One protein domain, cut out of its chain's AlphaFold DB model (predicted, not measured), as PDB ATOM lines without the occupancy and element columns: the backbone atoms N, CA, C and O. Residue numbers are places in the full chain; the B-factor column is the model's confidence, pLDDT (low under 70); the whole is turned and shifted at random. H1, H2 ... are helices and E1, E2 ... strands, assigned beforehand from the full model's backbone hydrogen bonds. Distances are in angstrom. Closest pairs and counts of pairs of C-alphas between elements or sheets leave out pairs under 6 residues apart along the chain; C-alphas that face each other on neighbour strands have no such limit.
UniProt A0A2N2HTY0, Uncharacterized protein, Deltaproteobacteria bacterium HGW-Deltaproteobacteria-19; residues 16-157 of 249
ATOM      1  N   ILE A  16      15.527   4.704 -64.701       95.19
ATOM      2  CA  ILE A  16      14.645   4.617 -63.533       95.19
ATOM      3  C   ILE A  16      15.009   3.392 -62.697       95.19
ATOM      4  O   ILE A  16      14.931   2.260 -63.167       95.19
ATOM      5  N   ILE A  17      15.330   3.616 -61.424       94.62
ATOM      6  CA  ILE A  17      15.560   2.568 -60.428       94.62
ATOM      7  C   ILE A  17      14.456   2.658 -59.382       94.62
ATOM      8  O   ILE A  17      14.222   3.721 -58.809       94.62
ATOM      9  N   ARG A  18      13.785   1.538 -59.112       96.44
ATOM     10  CA  ARG A  18      12.756   1.417 -58.071       96.44
ATOM     11  C   ARG A  18      13.195   0.374 -57.056       96.44
ATOM     12  O   ARG A  18      13.748  -0.652 -57.439       96.44
ATOM     13  N   GLY A  19      12.934   0.621 -55.781       95.19
ATOM     14  CA  GLY A  19      13.287  -0.312 -54.722       95.19
ATOM     15  C   GLY A  19      12.536  -0.063 -53.423       95.19
ATOM     16  O   GLY A  19      11.851   0.949 -53.254       95.19
ATOM     17  N   LEU A  20      12.684  -1.019 -52.513       95.56
ATOM     18  CA  LEU A  20      12.275  -0.894 -51.122       95.56
ATOM     19  C   LEU A  20      13.487  -0.473 -50.292       95.56
ATOM     20  O   LEU A  20      14.604  -0.920 -50.549       95.56
ATOM     21  N   GLN A  21      13.263   0.392 -49.312       92.75
ATOM     22  CA  GLN A  21      14.294   0.864 -48.396       92.75
ATOM     23  C   GLN A  21      13.734   0.852 -46.977       92.75
ATOM     24  O   GLN A  21      12.669   1.417 -46.738       92.75
ATOM     25  N   ARG A  22      14.462   0.223 -46.053       92.31
ATOM     26  CA  ARG A  22      14.211   0.307 -44.614       92.31
ATOM     27  C   ARG A  22      15.065   1.435 -44.052       92.31
ATOM     28  O   ARG A  22      16.286   1.377 -44.177       92.31
ATOM     29  N   ASP A  23      14.431   2.413 -43.421       91.25
ATOM     30  CA  ASP A  23      15.104   3.535 -42.770       91.25
ATOM     31  C   ASP A  23      14.924   3.491 -41.256       91.25
ATOM     32  O   ASP A  23      13.906   3.022 -40.747       91.25
ATOM     33  N   SER A  24      15.911   4.045 -40.554       91.31
ATOM     34  CA  SER A  24      15.804   4.478 -39.165       91.31
ATOM     35  C   SER A  24      16.275   5.920 -39.090       91.31
ATOM     36  O   SER A  24      17.358   6.241 -39.585       91.31
ATOM     37  N   ASN A  25      15.493   6.801 -38.471       91.69
ATOM     38  CA  ASN A  25      15.950   8.167 -38.246       91.69
ATOM     39  C   ASN A  25      16.817   8.261 -36.976       91.69
ATOM     40  O   ASN A  25      16.842   7.365 -36.129       91.69
ATOM     41  N   THR A  26      17.581   9.345 -36.862       92.38
ATOM     42  CA  THR A  26      18.297   9.666 -35.622       92.38
ATOM     43  C   THR A  26      17.307  10.177 -34.574       92.38
ATOM     44  O   THR A  26      16.267  10.730 -34.956       92.38
ATOM     45  N   PRO A  27      17.622  10.062 -33.270       92.88
ATOM     46  CA  PRO A  27      16.813  10.661 -32.217       92.88
ATOM     47  C   PRO A  27      16.524  12.135 -32.507       92.88
ATOM     48  O   PRO A  27      17.420  12.901 -32.868       92.88
ATOM     49  N   ASP A  28      15.261  12.530 -32.373       89.81
ATOM     50  CA  ASP A  28      14.862  13.925 -32.519       89.81
ATOM     51  C   ASP A  28      15.511  14.801 -31.434       89.81
ATOM     52  O   ASP A  28      15.546  14.441 -30.259       89.81
ATOM     53  N   VAL A  29      15.978  15.990 -31.816       87.88
ATOM     54  CA  VAL A  29      16.701  16.908 -30.916       87.88
ATOM     55  C   VAL A  29      15.836  17.436 -29.768       87.88
ATOM     56  O   VAL A  29      16.371  17.879 -28.756       87.88
ATOM     57  N   THR A  30      14.507  17.390 -29.906       86.44
ATOM     58  CA  THR A  30      13.567  17.929 -28.912       86.44
ATOM     59  C   THR A  30      13.017  16.839 -27.998       86.44
ATOM     60  O   THR A  30      12.851  17.045 -26.798       86.44
ATOM     61  N   THR A  31      12.679  15.684 -28.564       88.44
ATOM     62  CA  THR A  31      11.949  14.607 -27.879       88.44
ATOM     63  C   THR A  31      12.800  13.362 -27.640       88.44
ATOM     64  O   THR A  31      12.413  12.494 -26.853       88.44
ATOM     65  N   GLY A  32      13.942  13.242 -28.318       90.75
ATOM     66  CA  GLY A  32      14.776  12.042 -28.323       90.75
ATOM     67  C   GLY A  32      14.133  10.849 -29.027       90.75
ATOM     68  O   GLY A  32      14.692   9.761 -28.987       90.75
ATOM     69  N   VAL A  33      12.961  11.001 -29.649       93.81
ATOM     70  CA  VAL A  33      12.258   9.869 -30.263       93.81
ATOM     71  C   VAL A  33      12.865   9.545 -31.624       93.81
ATOM     72  O   VAL A  33      13.127  10.451 -32.418       93.81
ATOM     73  N   TYR A  34      13.046   8.257 -31.901       95.25
ATOM     74  CA  TYR A  34      13.401   7.734 -33.216       95.25
ATOM     75  C   TYR A  34      12.403   6.662 -33.680       95.25
ATOM     76  O   TYR A  34      11.673   6.076 -32.879       95.25
ATOM     77  N   TYR A  35      12.367   6.424 -34.985       96.31
ATOM     78  CA  TYR A  35      11.427   5.560 -35.684       96.31
ATOM     79  C   TYR A  35      12.155   4.766 -36.759       96.31
ATOM     80  O   TYR A  35      13.089   5.267 -37.386       96.31
ATOM     81  N   GLU A  36      11.636   3.578 -37.038       96.00
ATOM     82  CA  GLU A  36      12.013   2.777 -38.193       96.00
ATOM     83  C   GLU A  36      10.808   2.613 -39.122       96.00
ATOM     84  O   GLU A  36       9.680   2.435 -38.656       96.00
ATOM     85  N   TYR A  37      11.010   2.669 -40.432       96.75
ATOM     86  CA  TYR A  37       9.917   2.598 -41.403       96.75
ATOM     87  C   TYR A  37      10.404   2.149 -42.778       96.75
ATOM     88  O   TYR A  37      11.571   2.306 -43.131       96.75
ATOM     89  N   ASP A  38       9.479   1.598 -43.560       97.44
ATOM     90  CA  ASP A  38       9.740   1.141 -44.920       97.44
ATOM     91  C   ASP A  38       9.235   2.150 -45.949       97.44
ATOM     92  O   ASP A  38       8.127   2.694 -45.850       97.44
ATOM     93  N   LEU A  39      10.055   2.374 -46.970       97.19
ATOM     94  CA  LEU A  39       9.814   3.297 -48.065       97.19
ATOM     95  C   LEU A  39       9.817   2.549 -49.398       97.19
ATOM     96  O   LEU A  39      10.685   1.717 -49.665       97.19
ATOM     97  N   LYS A  40       8.914   2.940 -50.298       98.00
ATOM     98  CA  LYS A  40       9.132   2.793 -51.739       98.00
ATOM     99  C   LYS A  40       9.986   3.964 -52.197       98.00
ATOM    100  O   LYS A  40       9.576   5.118 -52.047       98.00
ATOM    101  N   ARG A  41      11.149   3.678 -52.776       97.38
ATOM    102  CA  ARG A  41      12.059   4.684 -53.325       97.38
ATOM    103  C   ARG A  41      12.199   4.524 -54.828       97.38
ATOM    104  O   ARG A  41      12.369   3.421 -55.336       97.38
ATOM    105  N   THR A  42      12.136   5.646 -55.532       97.50
ATOM    106  CA  THR A  42      12.405   5.748 -56.964       97.50
ATOM    107  C   THR A  42      13.509   6.770 -57.190       97.50
ATOM    108  O   THR A  42      13.426   7.890 -56.687       97.50
ATOM    109  N   LEU A  43      14.534   6.387 -57.943       97.00
ATOM    110  CA  LEU A  43      15.574   7.271 -58.456       97.00
ATOM    111  C   LEU A  43      15.401   7.377 -59.970       97.00
ATOM    112  O   LEU A  43      15.264   6.357 -60.643       97.00
ATOM    113  N   ILE A  44      15.392   8.596 -60.494       96.50
ATOM    114  CA  ILE A  44      15.236   8.890 -61.918       96.50
ATOM    115  C   ILE A  44      16.424   9.749 -62.331       96.50
ATOM    116  O   ILE A  44      16.549  10.881 -61.869       96.50
ATOM    117  N   LEU A  45      17.293   9.215 -63.183       95.81
ATOM    118  CA  LEU A  45      18.374   9.963 -63.812       95.81
ATOM    119  C   LEU A  45      17.974  10.303 -65.242       95.81
ATOM    120  O   LEU A  45      17.605   9.417 -66.010       95.81
ATOM    121  N   LEU A  46      18.068  11.572 -65.606       95.81
ATOM    122  CA  LEU A  46      17.757  12.047 -66.945       95.81
ATOM    123  C   LEU A  46      18.654  13.222 -67.327       95.81
ATOM    124  O   LEU A  46      19.254  13.872 -66.469       95.81
ATOM    125  N   ASN A  47      18.700  13.523 -68.621       95.56
ATOM    126  CA  ASN A  47      19.212  14.795 -69.099       95.56
ATOM    127  C   ASN A  47      18.038  15.759 -69.313       95.56
ATOM    128  O   ASN A  47      17.048  15.409 -69.950       95.56
ATOM    129  N   HIS A  48      18.139  16.978 -68.787       94.06
ATOM    130  CA  HIS A  48      17.170  18.035 -69.052       94.06
ATOM    131  C   HIS A  48      17.889  19.279 -69.563       94.06
ATOM    132  O   HIS A  48      18.663  19.899 -68.832       94.06
ATOM    133  N   LYS A  49      17.616  19.657 -70.818       92.31
ATOM    134  CA  LYS A  49      18.208  20.838 -71.476       92.31
ATOM    135  C   LYS A  49      19.743  20.860 -71.386       92.31
ATOM    136  O   LYS A  49      20.339  21.883 -71.056       92.31
ATOM    137  N   GLY A  50      20.372  19.713 -71.636       92.06
ATOM    138  CA  GLY A  50      21.827  19.565 -71.632       92.06
ATOM    139  C   GLY A  50      22.455  19.379 -70.248       92.06
ATOM    140  O   GLY A  50      23.675  19.311 -70.169       92.06
ATOM    141  N   ARG A  51      21.670  19.276 -69.168       94.44
ATOM    142  CA  ARG A  51      22.176  19.109 -67.792       94.44
ATOM    143  C   ARG A  51      21.786  17.761 -67.213       94.44
ATOM    144  O   ARG A  51      20.649  17.322 -67.411       94.44
ATOM    145  N   GLN A  52      22.684  17.136 -66.455       95.25
ATOM    146  CA  GLN A  52      22.343  15.941 -65.685       95.25
ATOM    147  C   GLN A  52      21.393  16.292 -64.533       95.25
ATOM    148  O   GLN A  52      21.621  17.245 -63.780       95.25
ATOM    149  N   VAL A  53      20.323  15.513 -64.394       96.31
ATOM    150  CA  VAL A  53      19.328  15.665 -63.332       96.31
ATOM    151  C   VAL A  53      19.068  14.316 -62.674       96.31
ATOM    152  O   VAL A  53      18.742  13.343 -63.350       96.31
ATOM    153  N   LEU A  54      19.157  14.278 -61.346       96.56
ATOM    154  CA  LEU A  54      18.709  13.159 -60.524       96.56
ATOM    155  C   LEU A  54      17.473  13.582 -59.725       96.56
ATOM    156  O   LEU A  54      17.511  14.550 -58.969       96.56
ATOM    157  N   ILE A  55      16.385  12.830 -59.855       97.94
ATOM    158  CA  ILE A  55      15.170  12.986 -59.055       97.94
ATOM    159  C   ILE A  55      15.053  11.775 -58.127       97.94
ATOM    160  O   ILE A  55      15.121  10.631 -58.571       97.94
ATOM    161  N   SER A  56      14.866  12.018 -56.833       97.19
ATOM    162  CA  SER A  56      14.643  10.992 -55.815       97.19
ATOM    163  C   SER A  56      13.257  11.172 -55.213       97.19
ATOM    164  O   SER A  56      13.009  12.163 -54.536       97.19
ATOM    165  N   VAL A  57      12.373  10.196 -55.403       98.25
ATOM    166  CA  VAL A  57      11.028  10.167 -54.812       98.25
ATOM    167  C   VAL A  57      10.969   9.043 -53.790       98.25
ATOM    168  O   VAL A  57      11.356   7.914 -54.080       98.25
ATOM    169  N   SER A  58      10.510   9.339 -52.580       97.75
ATOM    170  CA  SER A  58      10.336   8.361 -51.504       97.75
ATOM    171  C   SER A  58       8.953   8.499 -50.889       97.75
ATOM    172  O   SER A  58       8.520   9.613 -50.597       97.75
ATOM    173  N   LYS A  59       8.273   7.371 -50.691       97.94
ATOM    174  CA  LYS A  59       6.948   7.286 -50.071       97.94
ATOM    175  C   LYS A  59       6.945   6.173 -49.035       97.94
ATOM    176  O   LYS A  59       7.283   5.036 -49.359       97.94
ATOM    177  N   GLN A  60       6.537   6.500 -47.818       97.81
ATOM    178  CA  GLN A  60       6.317   5.524 -46.760       97.81
ATOM    179  C   GLN A  60       5.181   4.564 -47.114       97.81
ATOM    180  O   GLN A  60       4.170   4.967 -47.690       97.81
ATOM    181  N   ILE A  61       5.383   3.282 -46.807       97.06
ATOM    182  CA  ILE A  61       4.454   2.205 -47.166       97.06
ATOM    183  C   ILE A  61       3.334   2.089 -46.132       97.06
ATOM    184  O   ILE A  61       2.166   2.188 -46.484       97.06
ATOM    185  N   ASN A  62       3.711   1.900 -44.868       96.25
ATOM    186  CA  ASN A  62       2.821   1.738 -43.719       96.25
ATOM    187  C   ASN A  62       3.298   2.641 -42.588       96.25
ATOM    188  O   ASN A  62       4.418   3.145 -42.660       96.25
ATOM    189  N   ASN A  63       2.504   2.797 -41.523       97.06
ATOM    190  CA  ASN A  63       2.957   3.450 -40.293       97.06
ATOM    191  C   ASN A  63       4.339   2.930 -39.867       97.06
ATOM    192  O   ASN A  63       4.646   1.746 -40.027       97.06
ATOM    193  N   SER A  64       5.160   3.817 -39.309       97.69
ATOM    194  CA  SER A  64       6.448   3.423 -38.748       97.69
ATOM    195  C   SER A  64       6.286   2.409 -37.613       97.69
ATOM    196  O   SER A  64       5.192   2.196 -37.084       97.69
ATOM    197  N   SER A  65       7.405   1.864 -37.140       96.69
ATOM    198  CA  SER A  65       7.472   1.319 -35.789       96.69
ATOM    199  C   SER A  65       6.988   2.355 -34.771       96.69
ATOM    200  O   SER A  65       7.025   3.566 -35.030       96.69
ATOM    201  N   VAL A  66       6.598   1.892 -33.583       97.00
ATOM    202  CA  VAL A  66       6.406   2.801 -32.449       97.00
ATOM    203  C   VAL A  66       7.673   3.631 -32.242       97.00
ATOM    204  O   VAL A  66       8.785   3.118 -32.404       97.00
ATOM    205  N   GLY A  67       7.494   4.908 -31.922       96.25
ATOM    206  CA  GLY A  67       8.573   5.795 -31.527       96.25
ATOM    207  C   GLY A  67       9.276   5.244 -30.296       96.25
ATOM    208  O   GLY A  67       8.621   4.899 -29.308       96.25
ATOM    209  N   LYS A  68      10.598   5.131 -30.374       95.94
ATOM    210  CA  LYS A  68      11.449   4.609 -29.307       95.94
ATOM    211  C   LYS A  68      12.347   5.712 -28.760       95.94
ATOM    212  O   LYS A  68      12.694   6.654 -29.474       95.94
ATOM    213  N   LYS A  69      12.753   5.586 -27.500       94.19
ATOM    214  CA  LYS A  69      13.592   6.564 -26.816       94.19
ATOM    215  C   LYS A  69      15.046   6.429 -27.267       94.19
ATOM    216  O   LYS A  69      15.650   5.361 -27.145       94.19
ATOM    217  N   GLY A  70      15.634   7.520 -27.721       94.56
ATOM    218  CA  GLY A  70      17.046   7.625 -28.044       94.56
ATOM    219  C   GLY A  70      17.683   8.859 -27.415       94.56
ATOM    220  O   GLY A  70      17.007   9.785 -26.964       94.56
ATOM    221  N   ILE A  71      19.010   8.856 -27.357       94.12
ATOM    222  CA  ILE A  71      19.806   9.921 -26.747       94.12
ATOM    223  C   ILE A  71      20.875  10.353 -27.740       94.12
ATOM    224  O   ILE A  71      21.615   9.524 -28.259       94.12
ATOM    225  N   ILE A  72      20.967  11.660 -27.969       94.50
ATOM    226  CA  ILE A  72      22.103  12.280 -28.652       94.50
ATOM    227  C   ILE A  72      23.252  12.385 -27.647       94.50
ATOM    228  O   ILE A  72      23.092  12.974 -26.577       94.50
ATOM    229  N   LEU A  73      24.393  11.776 -27.966       94.00
ATOM    230  CA  LEU A  73      25.546  11.671 -27.077       94.00
ATOM    231  C   LEU A  73      26.549  12.792 -27.384       94.00
ATOM    232  O   LEU A  73      27.386  12.685 -28.282       94.00
ATOM    233  N   GLY A  74      26.468  13.873 -26.610       90.75
ATOM    234  CA  GLY A  74      27.275  15.074 -26.825       90.75
ATOM    235  C   GLY A  74      26.706  15.946 -27.945       90.75
ATOM    236  O   GLY A  74      25.500  16.172 -28.000       90.75
ATOM    237  N   ASN A  75      27.572  16.464 -28.818       91.25
ATOM    238  CA  ASN A  75      27.145  17.273 -29.960       91.25
ATOM    239  C   ASN A  75      26.499  16.386 -31.044       91.25
ATOM    240  O   ASN A  75      27.091  15.386 -31.449       91.25
ATOM    241  N   ASP A  76      25.316  16.765 -31.537       90.00
ATOM    242  CA  ASP A  76      24.593  16.052 -32.604       90.00
ATOM    243  C   ASP A  76      25.420  15.913 -33.894       90.00
ATOM    244  O   ASP A  76      25.373  14.881 -34.562       90.00
ATOM    245  N   ASP A  77      26.278  16.890 -34.199       89.88
ATOM    246  CA  ASP A  77      27.159  16.856 -35.374       89.88
ATOM    247  C   ASP A  77      28.255  15.772 -35.282       89.88
ATOM    248  O   ASP A  77      28.934  15.492 -36.276       89.88
ATOM    249  N   ASN A  78      28.425  15.129 -34.120       92.06
ATOM    250  CA  ASN A  78      29.343  14.002 -33.937       92.06
ATOM    251  C   ASN A  78      28.744  12.654 -34.366       92.06
ATOM    252  O   ASN A  78      29.487  11.683 -34.489       92.06
ATOM    253  N   TRP A  79      27.424  12.581 -34.572       92.75
ATOM    254  CA  TRP A  79      26.702  11.354 -34.940       92.75
ATOM    255  C   TRP A  79      26.926  10.207 -33.947       92.75
ATOM    256  O   TRP A  79      27.224   9.067 -34.314       92.75
ATOM    257  N   ASN A  80      26.831  10.534 -32.660       94.31
ATOM    258  CA  ASN A  80      26.867   9.571 -31.570       94.31
ATOM    259  C   ASN A  80      25.474   9.493 -30.957       94.31
ATOM    260  O   ASN A  80      24.981  10.478 -30.410       94.31
ATOM    261  N   TYR A  81      24.853   8.320 -31.037       94.56
ATOM    262  CA  TYR A  81      23.496   8.103 -30.555       94.56
ATOM    263  C   TYR A  81      23.435   6.835 -29.715       94.56
ATOM    264  O   TYR A  81      24.122   5.858 -30.004       94.56
ATOM    265  N   TYR A  82      22.599   6.856 -28.685       93.69
ATOM    266  CA  TYR A  82      22.189   5.665 -27.956       93.69
ATOM    267  C   TYR A  82      20.722   5.378 -28.260       93.69
ATOM    268  O   TYR A  82      19.873   6.260 -28.115       93.69
ATOM    269  N   TYR A  83      20.431   4.148 -28.670       92.06
ATOM    270  CA  TYR A  83      19.096   3.685 -29.031       92.06
ATOM    271  C   TYR A  83      18.622   2.687 -27.975       92.06
ATOM    272  O   TYR A  83      19.093   1.556 -27.937       92.06
ATOM    273  N   SER A  84      17.699   3.091 -27.097       89.38
ATOM    274  CA  SER A  84      17.304   2.245 -25.956       89.38
ATOM    275  C   SER A  84      16.439   1.041 -26.341       89.38
ATOM    276  O   SER A  84      16.292   0.111 -25.555       89.38
ATOM    277  N   GLY A  85      15.797   1.077 -27.513       89.69
ATOM    278  CA  GLY A  85      14.776   0.102 -27.899       89.69
ATOM    279  C   GLY A  85      13.421   0.289 -27.202       89.69
ATOM    280  O   GLY A  85      12.428  -0.282 -27.654       89.69
ATOM    281  N   GLU A  86      13.345   1.100 -26.146       90.62
ATOM    282  CA  GLU A  86      12.131   1.283 -25.354       90.62
ATOM    283  C   GLU A  86      11.147   2.235 -26.043       90.62
ATOM    284  O   GLU A  86      11.552   3.325 -26.444       90.62
ATOM    285  N   PRO A  87       9.853   1.891 -26.155       93.50
ATOM    286  CA  PRO A  87       8.844   2.816 -26.663       93.50
ATOM    287  C   PRO A  87       8.718   4.097 -25.820       93.50
ATOM    288  O   PRO A  87       8.833   4.057 -24.594       93.50
ATOM    289  N   GLY A  88       8.405   5.217 -26.474       92.12
ATOM    290  CA  GLY A  88       8.104   6.502 -25.836       92.12
ATOM    291  C   GLY A  88       9.183   7.569 -26.032       92.12
ATOM    292  O   GLY A  88       9.983   7.508 -26.966       92.12
ATOM    293  N   SER A  89       9.195   8.563 -25.138       89.44
ATOM    294  CA  SER A  89      10.106   9.718 -25.166       89.44
ATOM    295  C   SER A  89      10.795   9.928 -23.811       89.44
ATOM    296  O   SER A  89      10.241   9.588 -22.769       89.44
ATOM    297  N   PHE A  90      11.992  10.528 -23.819       85.19
ATOM    298  CA  PHE A  90      12.647  11.044 -22.606       85.19
ATOM    299  C   PHE A  90      12.115  12.423 -22.172       85.19
ATOM    300  O   PHE A  90      12.600  12.986 -21.195       85.19
ATOM    301  N   LYS A  91      11.155  13.003 -22.902       85.00
ATOM    302  CA  LYS A  91      10.573  14.304 -22.574       85.00
ATOM    303  C   LYS A  91       9.534  14.162 -21.461       85.00
ATOM    304  O   LYS A  91       8.584  13.383 -21.580       85.00
ATOM    305  N   GLU A  92       9.710  14.945 -20.401       81.81
ATOM    306  CA  GLU A  92       8.792  14.994 -19.262       81.81
ATOM    307  C   GLU A  92       7.348  15.286 -19.707       81.81
ATOM    308  O   GLU A  92       7.103  16.017 -20.670       81.81
ATOM    309  N   GLY A  93       6.380  14.657 -19.037       81.31
ATOM    310  CA  GLY A  93       4.944  14.807 -19.311       81.31
ATOM    311  C   GLY A  93       4.402  14.025 -20.517       81.31
ATOM    312  O   GLY A  93       3.212  13.715 -20.543       81.31
ATOM    313  N   ILE A  94       5.247  13.634 -21.482       80.81
ATOM    314  CA  ILE A  94       4.823  12.892 -22.691       80.81
ATOM    315  C   ILE A  94       5.560  11.563 -22.905       80.81
ATOM    316  O   ILE A  94       5.392  10.924 -23.943       80.81
ATOM    317  N   GLY A  95       6.364  11.115 -21.937       82.06
ATOM    318  CA  GLY A  95       7.175   9.900 -22.076       82.06
ATOM    319  C   GLY A  95       6.376   8.612 -22.312       82.06
ATOM    320  O   GLY A  95       6.896   7.671 -22.903       82.06
ATOM    321  N   TRP A  96       5.102   8.593 -21.912       84.25
ATOM    322  CA  TRP A  96       4.168   7.477 -22.091       84.25
ATOM    323  C   TRP A  96       3.562   7.396 -23.505       84.25
ATOM    324  O   TRP A  96       2.998   6.362 -23.876       84.25
ATOM    325  N   ALA A  97       3.651   8.466 -24.302       87.81
ATOM    326  CA  ALA A  97       2.998   8.536 -25.602       87.81
ATOM    327  C   ALA A  97       3.698   7.625 -26.624       87.81
ATOM    328  O   ALA A  97       4.875   7.789 -26.942       87.81
ATOM    329  N   LYS A  98       2.944   6.674 -27.186       93.19
ATOM    330  CA  LYS A  98       3.403   5.793 -28.270       93.19
ATOM    331  C   LYS A  98       3.163   6.470 -29.612       93.19
ATOM    332  O   LYS A  98       2.102   6.300 -30.211       93.19
ATOM    333  N   SER A  99       4.112   7.286 -30.047       94.94
ATOM    334  CA  SER A  99       4.003   8.017 -31.306       94.94
ATOM    335  C   SER A  99       4.344   7.155 -32.522       94.94
ATOM    336  O   SER A  99       5.029   6.138 -32.407       94.94
ATOM    337  N   TYR A 100       3.890   7.585 -33.697       97.38
ATOM    338  CA  TYR A 100       4.189   6.969 -34.992       97.38
ATOM    339  C   TYR A 100       4.374   8.052 -36.056       97.38
ATOM    340  O   TYR A 100       3.759   9.120 -35.978       97.38
ATOM    341  N   ILE A 101       5.164   7.754 -37.085       97.31
ATOM    342  CA  ILE A 101       5.058   8.434 -38.374       97.31
ATOM    343  C   ILE A 101       3.917   7.755 -39.125       97.31
ATOM    344  O   ILE A 101       4.005   6.579 -39.479       97.31
ATOM    345  N   TYR A 102       2.830   8.489 -39.329       97.62
ATOM    346  CA  TYR A 102       1.645   8.018 -40.041       97.62
ATOM    347  C   TYR A 102       1.812   8.106 -41.551       97.62
ATOM    348  O   TYR A 102       1.249   7.298 -42.278       97.62
ATOM    349  N   ASP A 103       2.528   9.126 -42.024       97.06
ATOM    350  CA  ASP A 103       2.821   9.277 -43.438       97.06
ATOM    351  C   ASP A 103       4.090  10.107 -43.663       97.06
ATOM    352  O   ASP A 103       4.354  11.061 -42.927       97.06
ATOM    353  N   PHE A 104       4.843   9.766 -44.705       96.75
ATOM    354  CA  PHE A 104       6.029  10.482 -45.145       96.75
ATOM    355  C   PHE A 104       6.191  10.407 -46.666       96.75
ATOM    356  O   PHE A 104       6.138   9.333 -47.277       96.75
ATOM    357  N   ILE A 105       6.436  11.569 -47.271       97.38
ATOM    358  CA  ILE A 105       6.779  11.733 -48.683       97.38
ATOM    359  C   ILE A 105       7.974  12.673 -48.781       97.38
ATOM    360  O   ILE A 105       7.994  13.727 -48.149       97.38
ATOM    361  N   SER A 106       8.949  12.318 -49.613       96.81
ATOM    362  CA  SER A 106      10.098  13.169 -49.912       96.81
ATOM    363  C   SER A 106      10.396  13.160 -51.404       96.81
ATOM    364  O   SER A 106      10.521  12.097 -52.010       96.81
ATOM    365  N   VAL A 107      10.566  14.347 -51.977       98.12
ATOM    366  CA  VAL A 107      11.012  14.559 -53.355       98.12
ATOM    367  C   VAL A 107      12.281  15.398 -53.317       98.12
ATOM    368  O   VAL A 107      12.263  16.527 -52.841       98.12
ATOM    369  N   GLY A 108      13.388  14.842 -53.793       97.06
ATOM    370  CA  GLY A 108      14.650  15.547 -53.997       97.06
ATOM    371  C   GLY A 108      14.935  15.696 -55.484       97.06
ATOM    372  O   GLY A 108      14.744  14.749 -56.243       97.06
ATOM    373  N   VAL A 109      15.398  16.869 -55.896       97.56
ATOM    374  CA  VAL A 109      15.809  17.189 -57.263       97.56
ATOM    375  C   VAL A 109      17.223  17.742 -57.201       97.56
ATOM    376  O   VAL A 109      17.467  18.742 -56.530       97.56
ATOM    377  N   TYR A 110      18.141  17.096 -57.907       95.69
ATOM    378  CA  TYR A 110      19.556  17.437 -57.959       95.69
ATOM    379  C   TYR A 110      19.912  17.739 -59.411       95.69
ATOM    380  O   TYR A 110      19.752  16.878 -60.273       95.69
ATOM    381  N   VAL A 111      20.355  18.962 -59.687       96.56
ATOM    382  CA  VAL A 111      20.638  19.454 -61.039       96.56
ATOM    383  C   VAL A 111      22.095  19.871 -61.123       96.56
ATOM    384  O   VAL A 111      22.556  20.708 -60.345       96.56
ATOM    385  N   GLU A 112      22.806  19.318 -62.095       95.00
ATOM    386  CA  GLU A 112      24.153  19.744 -62.449       95.00
ATOM    387  C   GLU A 112      24.178  21.229 -62.844       95.00
ATOM    388  O   GLU A 112      23.338  21.731 -63.597       95.00
ATOM    389  N   SER A 113      25.151  21.956 -62.306       93.56
ATOM    390  CA  SER A 113      25.333  23.391 -62.493       93.56
ATOM    391  C   SER A 113      26.829  23.711 -62.516       93.56
ATOM    392  O   SER A 113      27.365  24.284 -61.565       93.56
ATOM    393  N   GLY A 114      27.504  23.340 -63.608       88.25
ATOM    394  CA  GLY A 114      28.961  23.444 -63.728       88.25
ATOM    395  C   GLY A 114      29.642  22.425 -62.818       88.25
ATOM    396  O   GLY A 114      29.288  21.254 -62.839       88.25
ATOM    397  N   VAL A 115      30.563  22.881 -61.968       85.56
ATOM    398  CA  VAL A 115      31.214  22.036 -60.944       85.56
ATOM    399  C   VAL A 115      30.362  21.833 -59.682       85.56
ATOM    400  O   VAL A 115      30.810  21.215 -58.722       85.56
ATOM    401  N   MET A 116      29.145  22.385 -59.649       90.06
ATOM    402  CA  MET A 116      28.244  22.328 -58.497       90.06
ATOM    403  C   MET A 116      26.980  21.533 -58.813       90.06
ATOM    404  O   MET A 116      26.562  21.418 -59.964       90.06
ATOM    405  N   VAL A 117      26.300  21.076 -57.763       92.12
ATOM    406  CA  VAL A 117      24.950  20.512 -57.845       92.12
ATOM    407  C   VAL A 117      23.983  21.436 -57.115       92.12
ATOM    408  O   VAL A 117      24.131  21.700 -55.920       92.12
ATOM    409  N   ARG A 118      22.964  21.933 -57.821       94.31
ATOM    410  CA  ARG A 118      21.843  22.650 -57.203       94.31
ATOM    411  C   ARG A 118      20.801  21.644 -56.748       94.31
ATOM    412  O   ARG A 118      20.418  20.766 -57.514       94.31
ATOM    413  N   THR A 119      20.338  21.791 -55.514       93.62
ATOM    414  CA  THR A 119      19.399  20.847 -54.901       93.62
ATOM    415  C   THR A 119      18.118  21.558 -54.487       93.62
ATOM    416  O   THR A 119      18.172  22.617 -53.865       93.62
ATOM    417  N   GLY A 120      16.974  20.957 -54.801       94.62
ATOM    418  CA  GLY A 120      15.672  21.295 -54.236       94.62
ATOM    419  C   GLY A 120      15.072  20.065 -53.569       94.62
ATOM    420  O   GLY A 120      15.024  19.003 -54.181       94.62
ATOM    421  N   THR A 121      14.614  20.196 -52.326       94.00
ATOM    422  CA  THR A 121      14.002  19.089 -51.584       94.00
ATOM    423  C   THR A 121      12.654  19.530 -51.036       94.00
ATOM    424  O   THR A 121      12.527  20.633 -50.513       94.00
ATOM    425  N   PHE A 122      11.666  18.650 -51.125       95.31
ATOM    426  CA  PHE A 122      10.300  18.857 -50.666       95.31
ATOM    427  C   PHE A 122       9.903  17.665 -49.809       95.31
ATOM    428  O   PHE A 122      10.089  16.520 -50.225       95.31
ATOM    429  N   GLN A 123       9.401  17.922 -48.604       95.88
ATOM    430  CA  GLN A 123       9.041  16.871 -47.660       95.88
ATOM    431  C   GLN A 123       7.696  17.156 -47.015       95.88
ATOM    432  O   GLN A 123       7.404  18.283 -46.617       95.88
ATOM    433  N   TRP A 124       6.914  16.096 -46.870       96.62
ATOM    434  CA  TRP A 124       5.664  16.079 -46.132       96.62
ATOM    435  C   TRP A 124       5.742  14.943 -45.135       96.62
ATOM    436  O   TRP A 124       6.074  13.815 -45.500       96.62
ATOM    437  N   ILE A 125       5.450  15.240 -43.878       95.50
ATOM    438  CA  ILE A 125       5.442  14.245 -42.817       95.50
ATOM    439  C   ILE A 125       4.263  14.503 -41.895       95.50
ATOM    440  O   ILE A 125       3.990  15.640 -41.508       95.50
ATOM    441  N   ARG A 126       3.569  13.424 -41.553       96.62
ATOM    442  CA  ARG A 126       2.499  13.402 -40.569       96.62
ATOM    443  C   ARG A 126       2.899  12.424 -39.481       96.62
ATOM    444  O   ARG A 126       2.966  11.225 -39.732       96.62
ATOM    445  N   ALA A 127       3.176  12.927 -38.287       94.94
ATOM    446  CA  ALA A 127       3.615  12.107 -37.163       94.94
ATOM    447  C   ALA A 127       3.058  12.647 -35.848       94.94
ATOM    448  O   ALA A 127       2.868  13.852 -35.688       94.94
ATOM    449  N   GLY A 128       2.802  11.759 -34.897       94.44
ATOM    450  CA  GLY A 128       2.282  12.131 -33.585       94.44
ATOM    451  C   GLY A 128       1.690  10.930 -32.871       94.44
ATOM    452  O   GLY A 128       2.166   9.813 -33.058       94.44
ATOM    453  N   TRP A 129       0.654  11.141 -32.066       94.31
ATOM    454  CA  TRP A 129       0.051  10.106 -31.221       94.31
ATOM    455  C   TRP A 129      -1.477  10.083 -31.377       94.31
ATOM    456  O   TRP A 129      -2.095  11.116 -31.615       94.31
ATOM    457  N   SER A 130      -2.073   8.888 -31.313       92.81
ATOM    458  CA  SER A 130      -3.521   8.664 -31.459       92.81
ATOM    459  C   SER A 130      -4.146   9.253 -32.741       92.81
ATOM    460  O   SER A 130      -5.263   9.760 -32.728       92.81
ATOM    461  N   GLY A 131      -3.414   9.231 -33.859       91.81
ATOM    462  CA  GLY A 131      -3.835   9.806 -35.145       91.81
ATOM    463  C   GLY A 131      -3.686  11.329 -35.256       91.81
ATOM    464  O   GLY A 131      -3.812  11.870 -36.356       91.81
ATOM    465  N   ILE A 132      -3.366  12.020 -34.158       93.31
ATOM    466  CA  ILE A 132      -3.167  13.471 -34.129       93.31
ATOM    467  C   ILE A 132      -1.761  13.798 -34.636       93.31
ATOM    468  O   ILE A 132      -0.776  13.188 -34.214       93.31
ATOM    469  N   ASN A 133      -1.662  14.765 -35.553       94.88
ATOM    470  CA  ASN A 133      -0.387  15.242 -36.079       94.88
ATOM    471  C   ASN A 133       0.230  16.304 -35.160       94.88
ATOM    472  O   ASN A 133      -0.384  17.337 -34.910       94.88
ATOM    473  N   PHE A 134       1.465  16.079 -34.722       91.81
ATOM    474  CA  PHE A 134       2.261  17.026 -33.933       91.81
ATOM    475  C   PHE A 134       3.373  17.694 -34.756       91.81
ATOM    476  O   PHE A 134       4.085  18.568 -34.260       91.81
ATOM    477  N   VAL A 135       3.554  17.289 -36.017       91.94
ATOM    478  CA  VAL A 135       4.556  17.882 -36.905       91.94
ATOM    479  C   VAL A 135       4.115  19.277 -37.337       91.94
ATOM    480  O   VAL A 135       3.028  19.451 -37.885       91.94
ATOM    481  N   GLN A 136       5.020  20.240 -37.177       92.81
ATOM    482  CA  GLN A 136       4.904  21.595 -37.705       92.81
ATOM    483  C   GLN A 136       5.902  21.820 -38.847       92.81
ATOM    484  O   GLN A 136       6.948  21.171 -38.917       92.81
ATOM    485  N   THR A 137       5.629  22.797 -39.714       92.62
ATOM    486  CA  THR A 137       6.510  23.176 -40.834       92.62
ATOM    487  C   THR A 137       7.930  23.530 -40.379       92.62
ATOM    488  O   THR A 137       8.911  23.213 -41.054       92.62
ATOM    489  N   THR A 138       8.071  24.153 -39.209       91.44
ATOM    490  CA  THR A 138       9.368  24.477 -38.598       91.44
ATOM    491  C   THR A 138      10.169  23.221 -38.243       91.44
ATOM    492  O   THR A 138      11.378  23.196 -38.459       91.44
ATOM    493  N   HIS A 139       9.517  22.143 -37.788       90.06
ATOM    494  CA  HIS A 139      10.180  20.860 -37.522       90.06
ATOM    495  C   HIS A 139      10.761  20.264 -38.813       90.06
ATOM    496  O   HIS A 139      11.925  19.861 -38.841       90.06
ATOM    497  N   ILE A 140       9.977  20.277 -39.898       91.38
ATOM    498  CA  ILE A 140      10.391  19.770 -41.215       91.38
ATOM    499  C   ILE A 140      11.571  20.584 -41.749       91.38
ATOM    500  O   ILE A 140      12.627  20.037 -42.061       91.38
ATOM    501  N   THR A 141      11.423  21.908 -41.806       92.00
ATOM    502  CA  THR A 141      12.444  22.799 -42.378       92.00
ATOM    503  C   THR A 141      13.752  22.782 -41.584       92.00
ATOM    504  O   THR A 141      14.827  22.781 -42.187       92.00
ATOM    505  N   ASN A 142      13.703  22.694 -40.251       90.19
ATOM    506  CA  ASN A 142      14.903  22.551 -39.422       90.19
ATOM    507  C   ASN A 142      15.591  21.195 -39.632       90.19
ATOM    508  O   ASN A 142      16.817  21.150 -39.768       90.19
ATOM    509  N   GLY A 143      14.821  20.105 -39.726       88.75
ATOM    510  CA  GLY A 143      15.344  18.780 -40.068       88.75
ATOM    511  C   GLY A 143      16.032  18.765 -41.436       88.75
ATOM    512  O   GLY A 143      17.161  18.290 -41.555       88.75
ATOM    513  N   MET A 144      15.413  19.378 -42.447       90.62
ATOM    514  CA  MET A 144      15.983  19.506 -43.792       90.62
ATOM    515  C   MET A 144      17.281  20.320 -43.807       90.62
ATOM    516  O   MET A 144      18.250  19.905 -44.440       90.62
ATOM    517  N   LYS A 145      17.342  21.453 -43.090       91.19
ATOM    518  CA  LYS A 145      18.575  22.252 -42.959       91.19
ATOM    519  C   LYS A 145      19.692  21.444 -42.302       91.19
ATOM    520  O   LYS A 145      20.825  21.472 -42.778       91.19
ATOM    521  N   ARG A 146      19.374  20.698 -41.238       88.94
ATOM    522  CA  ARG A 146      20.331  19.819 -40.551       88.94
ATOM    523  C   ARG A 146      20.872  18.738 -41.488       88.94
ATOM    524  O   ARG A 146      22.086  18.572 -41.579       88.94
ATOM    525  N   PHE A 147      19.989  18.057 -42.215       89.06
ATOM    526  CA  PHE A 147      20.370  17.054 -43.210       89.06
ATOM    527  C   PHE A 147      21.257  17.652 -44.309       89.06
ATOM    528  O   PHE A 147      22.325  17.118 -44.582       89.06
ATOM    529  N   ALA A 148      20.859  18.787 -44.893       90.25
ATOM    530  CA  ALA A 148      21.598  19.430 -45.978       90.25
ATOM    531  C   ALA A 148      23.017  19.847 -45.562       90.25
ATOM    532  O   ALA A 148      23.956  19.629 -46.325       90.25
ATOM    533  N   ARG A 149      23.191  20.385 -44.344       89.94
ATOM    534  CA  ARG A 149      24.522  20.704 -43.801       89.94
ATOM    535  C   ARG A 149      25.394  19.456 -43.692       89.94
ATOM    536  O   ARG A 149      26.489  19.449 -44.235       89.94
ATOM    537  N   ASN A 150      24.896  18.396 -43.051       89.75
ATOM    538  CA  ASN A 150      25.654  17.152 -42.887       89.75
ATOM    539  C   ASN A 150      25.991  16.497 -44.231       89.75
ATOM    540  O   ASN A 150      27.126  16.083 -44.447       89.75
ATOM    541  N   PHE A 151      25.030  16.450 -45.153       90.38
ATOM    542  CA  PHE A 151      25.225  15.886 -46.485       90.38
ATOM    543  C   PHE A 151      26.297  16.644 -47.275       90.38
ATOM    544  O   PHE A 151      27.182  16.017 -47.854       90.38
ATOM    545  N   LYS A 152      26.268  17.982 -47.234       90.50
ATOM    546  CA  LYS A 152      27.302  18.835 -47.833       90.50
ATOM    547  C   LYS A 152      28.674  18.570 -47.207       90.50
ATOM    548  O   LYS A 152      29.617  18.303 -47.938       90.50
ATOM    549  N   THR A 153      28.769  18.557 -45.875       90.00
ATOM    550  CA  THR A 153      30.024  18.275 -45.156       90.00
ATOM    551  C   THR A 153      30.621  16.920 -45.531       90.00
ATOM    552  O   THR A 153      31.837  16.807 -45.626       90.00
ATOM    553  N   ILE A 154      29.792  15.895 -45.749       92.50
ATOM    554  CA  ILE A 154      30.259  14.572 -46.186       92.50
ATOM    555  C   ILE A 154      30.769  14.635 -47.625       92.50
ATOM    556  O   ILE A 154      31.910  14.263 -47.879       92.50
ATOM    557  N   LEU A 155      29.925  15.081 -48.561       90.69
ATOM    558  CA  LEU A 155      30.228  15.009 -49.993       90.69
ATOM    559  C   LEU A 155      31.367  15.930 -50.426       90.69
ATOM    560  O   LEU A 155      32.043  15.631 -51.404       90.69
ATOM    561  N   GLU A 156      31.572  17.035 -49.717       91.12
ATOM    562  CA  GLU A 156      32.629  18.006 -50.006       91.12
ATOM    563  C   GLU A 156      33.865  17.813 -49.119       91.12
ATOM    564  O   GLU A 156      34.800  18.610 -49.183       91.12
ATOM    565  N   SER A 157      33.895  16.770 -48.280       94.25
ATOM    566  CA  SER A 157      35.071  16.487 -47.463       94.25
ATOM    567  C   SER A 157      36.234  16.022 -48.344       94.25
ATOM    568  O   SER A 157      36.075  15.045 -49.082       94.25
TER     569      SER A 157
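What this domain is: This is residues 16 to 157 of the 249 residues of an uncharacterized protein of Deltaproteobacteria bacterium HGW-Deltaproteobacteria-19 (UniProt A0A2N2HTY0). A long, twisted and curled sheet of five strands makes the main body, with the helix H1 grazing it at its edge strand E7 and the small two-stranded hairpin of E4 and E5 beyond one end of its strands. H1 meets the sheet with residues 137 to 148, and residues 151 to 157 stick out free. The printed part has 142 residues, with seven named strands and then one helix, in the order E1 E2 E3 E4 E5 E6 E7 H1. The larger sheet runs E1 E2 E3 E6 E7, all antiparallel, and the class is mixed. The whole is compact by its radius of gyration of the C-alphas, 16.8 A, yet elongated in outline, spanning 55 by 32 by 24 A.

How they stand to each other: In the five-stranded sheet, E1, residues 16 to 24, is an edge strand and forms a hairpin with E2, residues 36 to 48; N 19 and O 41 are 2.9 A apart, within hydrogen-bond range. E2 forms a hairpin with E3, residues 51 to 60, with N 44 and O 55 2.8 A apart. These three are a meander, each strand the antiparallel neighbour of the one before. E3 is antiparallel to E6, residues 100 to 113, at 178 degrees between directions, with N 56 and O 108 2.8 A apart. E6 forms a hairpin with the other edge strand, E7, residues 116 to 129; N 107 and O 122 are 2.8 A apart. E1 bends by 55 degrees at residue 20 and E6 by 60 degrees at residue 103. H1, residues 137 to 155, is on this sheet but only grazes it; its closest C-alphas to E7 are those of Ile 140 and Gln 123, 7.2 A apart. In H1 every O i to N i+4 pair is within hydrogen-bond range. E4, residues 68 to 72, and E5, residues 81 to 87, form a hairpin, with N 71 and O 82 2.8 A apart. A short antiparallel pairing joins residues 33 to 34 with residues 68 to 69 of E4. E4 and H1 are apart.

Where its parts are: E1 begins at C-alpha 16, (14.645, 4.617, -63.533). E2 is 34.8 A from first to last C-alpha, E3 29.6 A, E1 24.4 A, E5 16.1 A and E4 13.1 A. E6 measures 38.4 A and E7 41.1 A, from C-alpha 116 at (28.244, 22.328, -58.497) to C-alpha 129. H1 measures 26.7 A and ends at C-alpha 155, (30.228, 15.009, -49.993).

The domain as a whole: The two C-alphas farthest apart are those of Gly 50 and Gly 93, 55.2 A. The printed part has no cut. The links E1 to E2, of 11 residues, and E5 to E6, of 12 residues, are long. The mean pLDDT of the printed part is 93.2, and no printed residue is under 70.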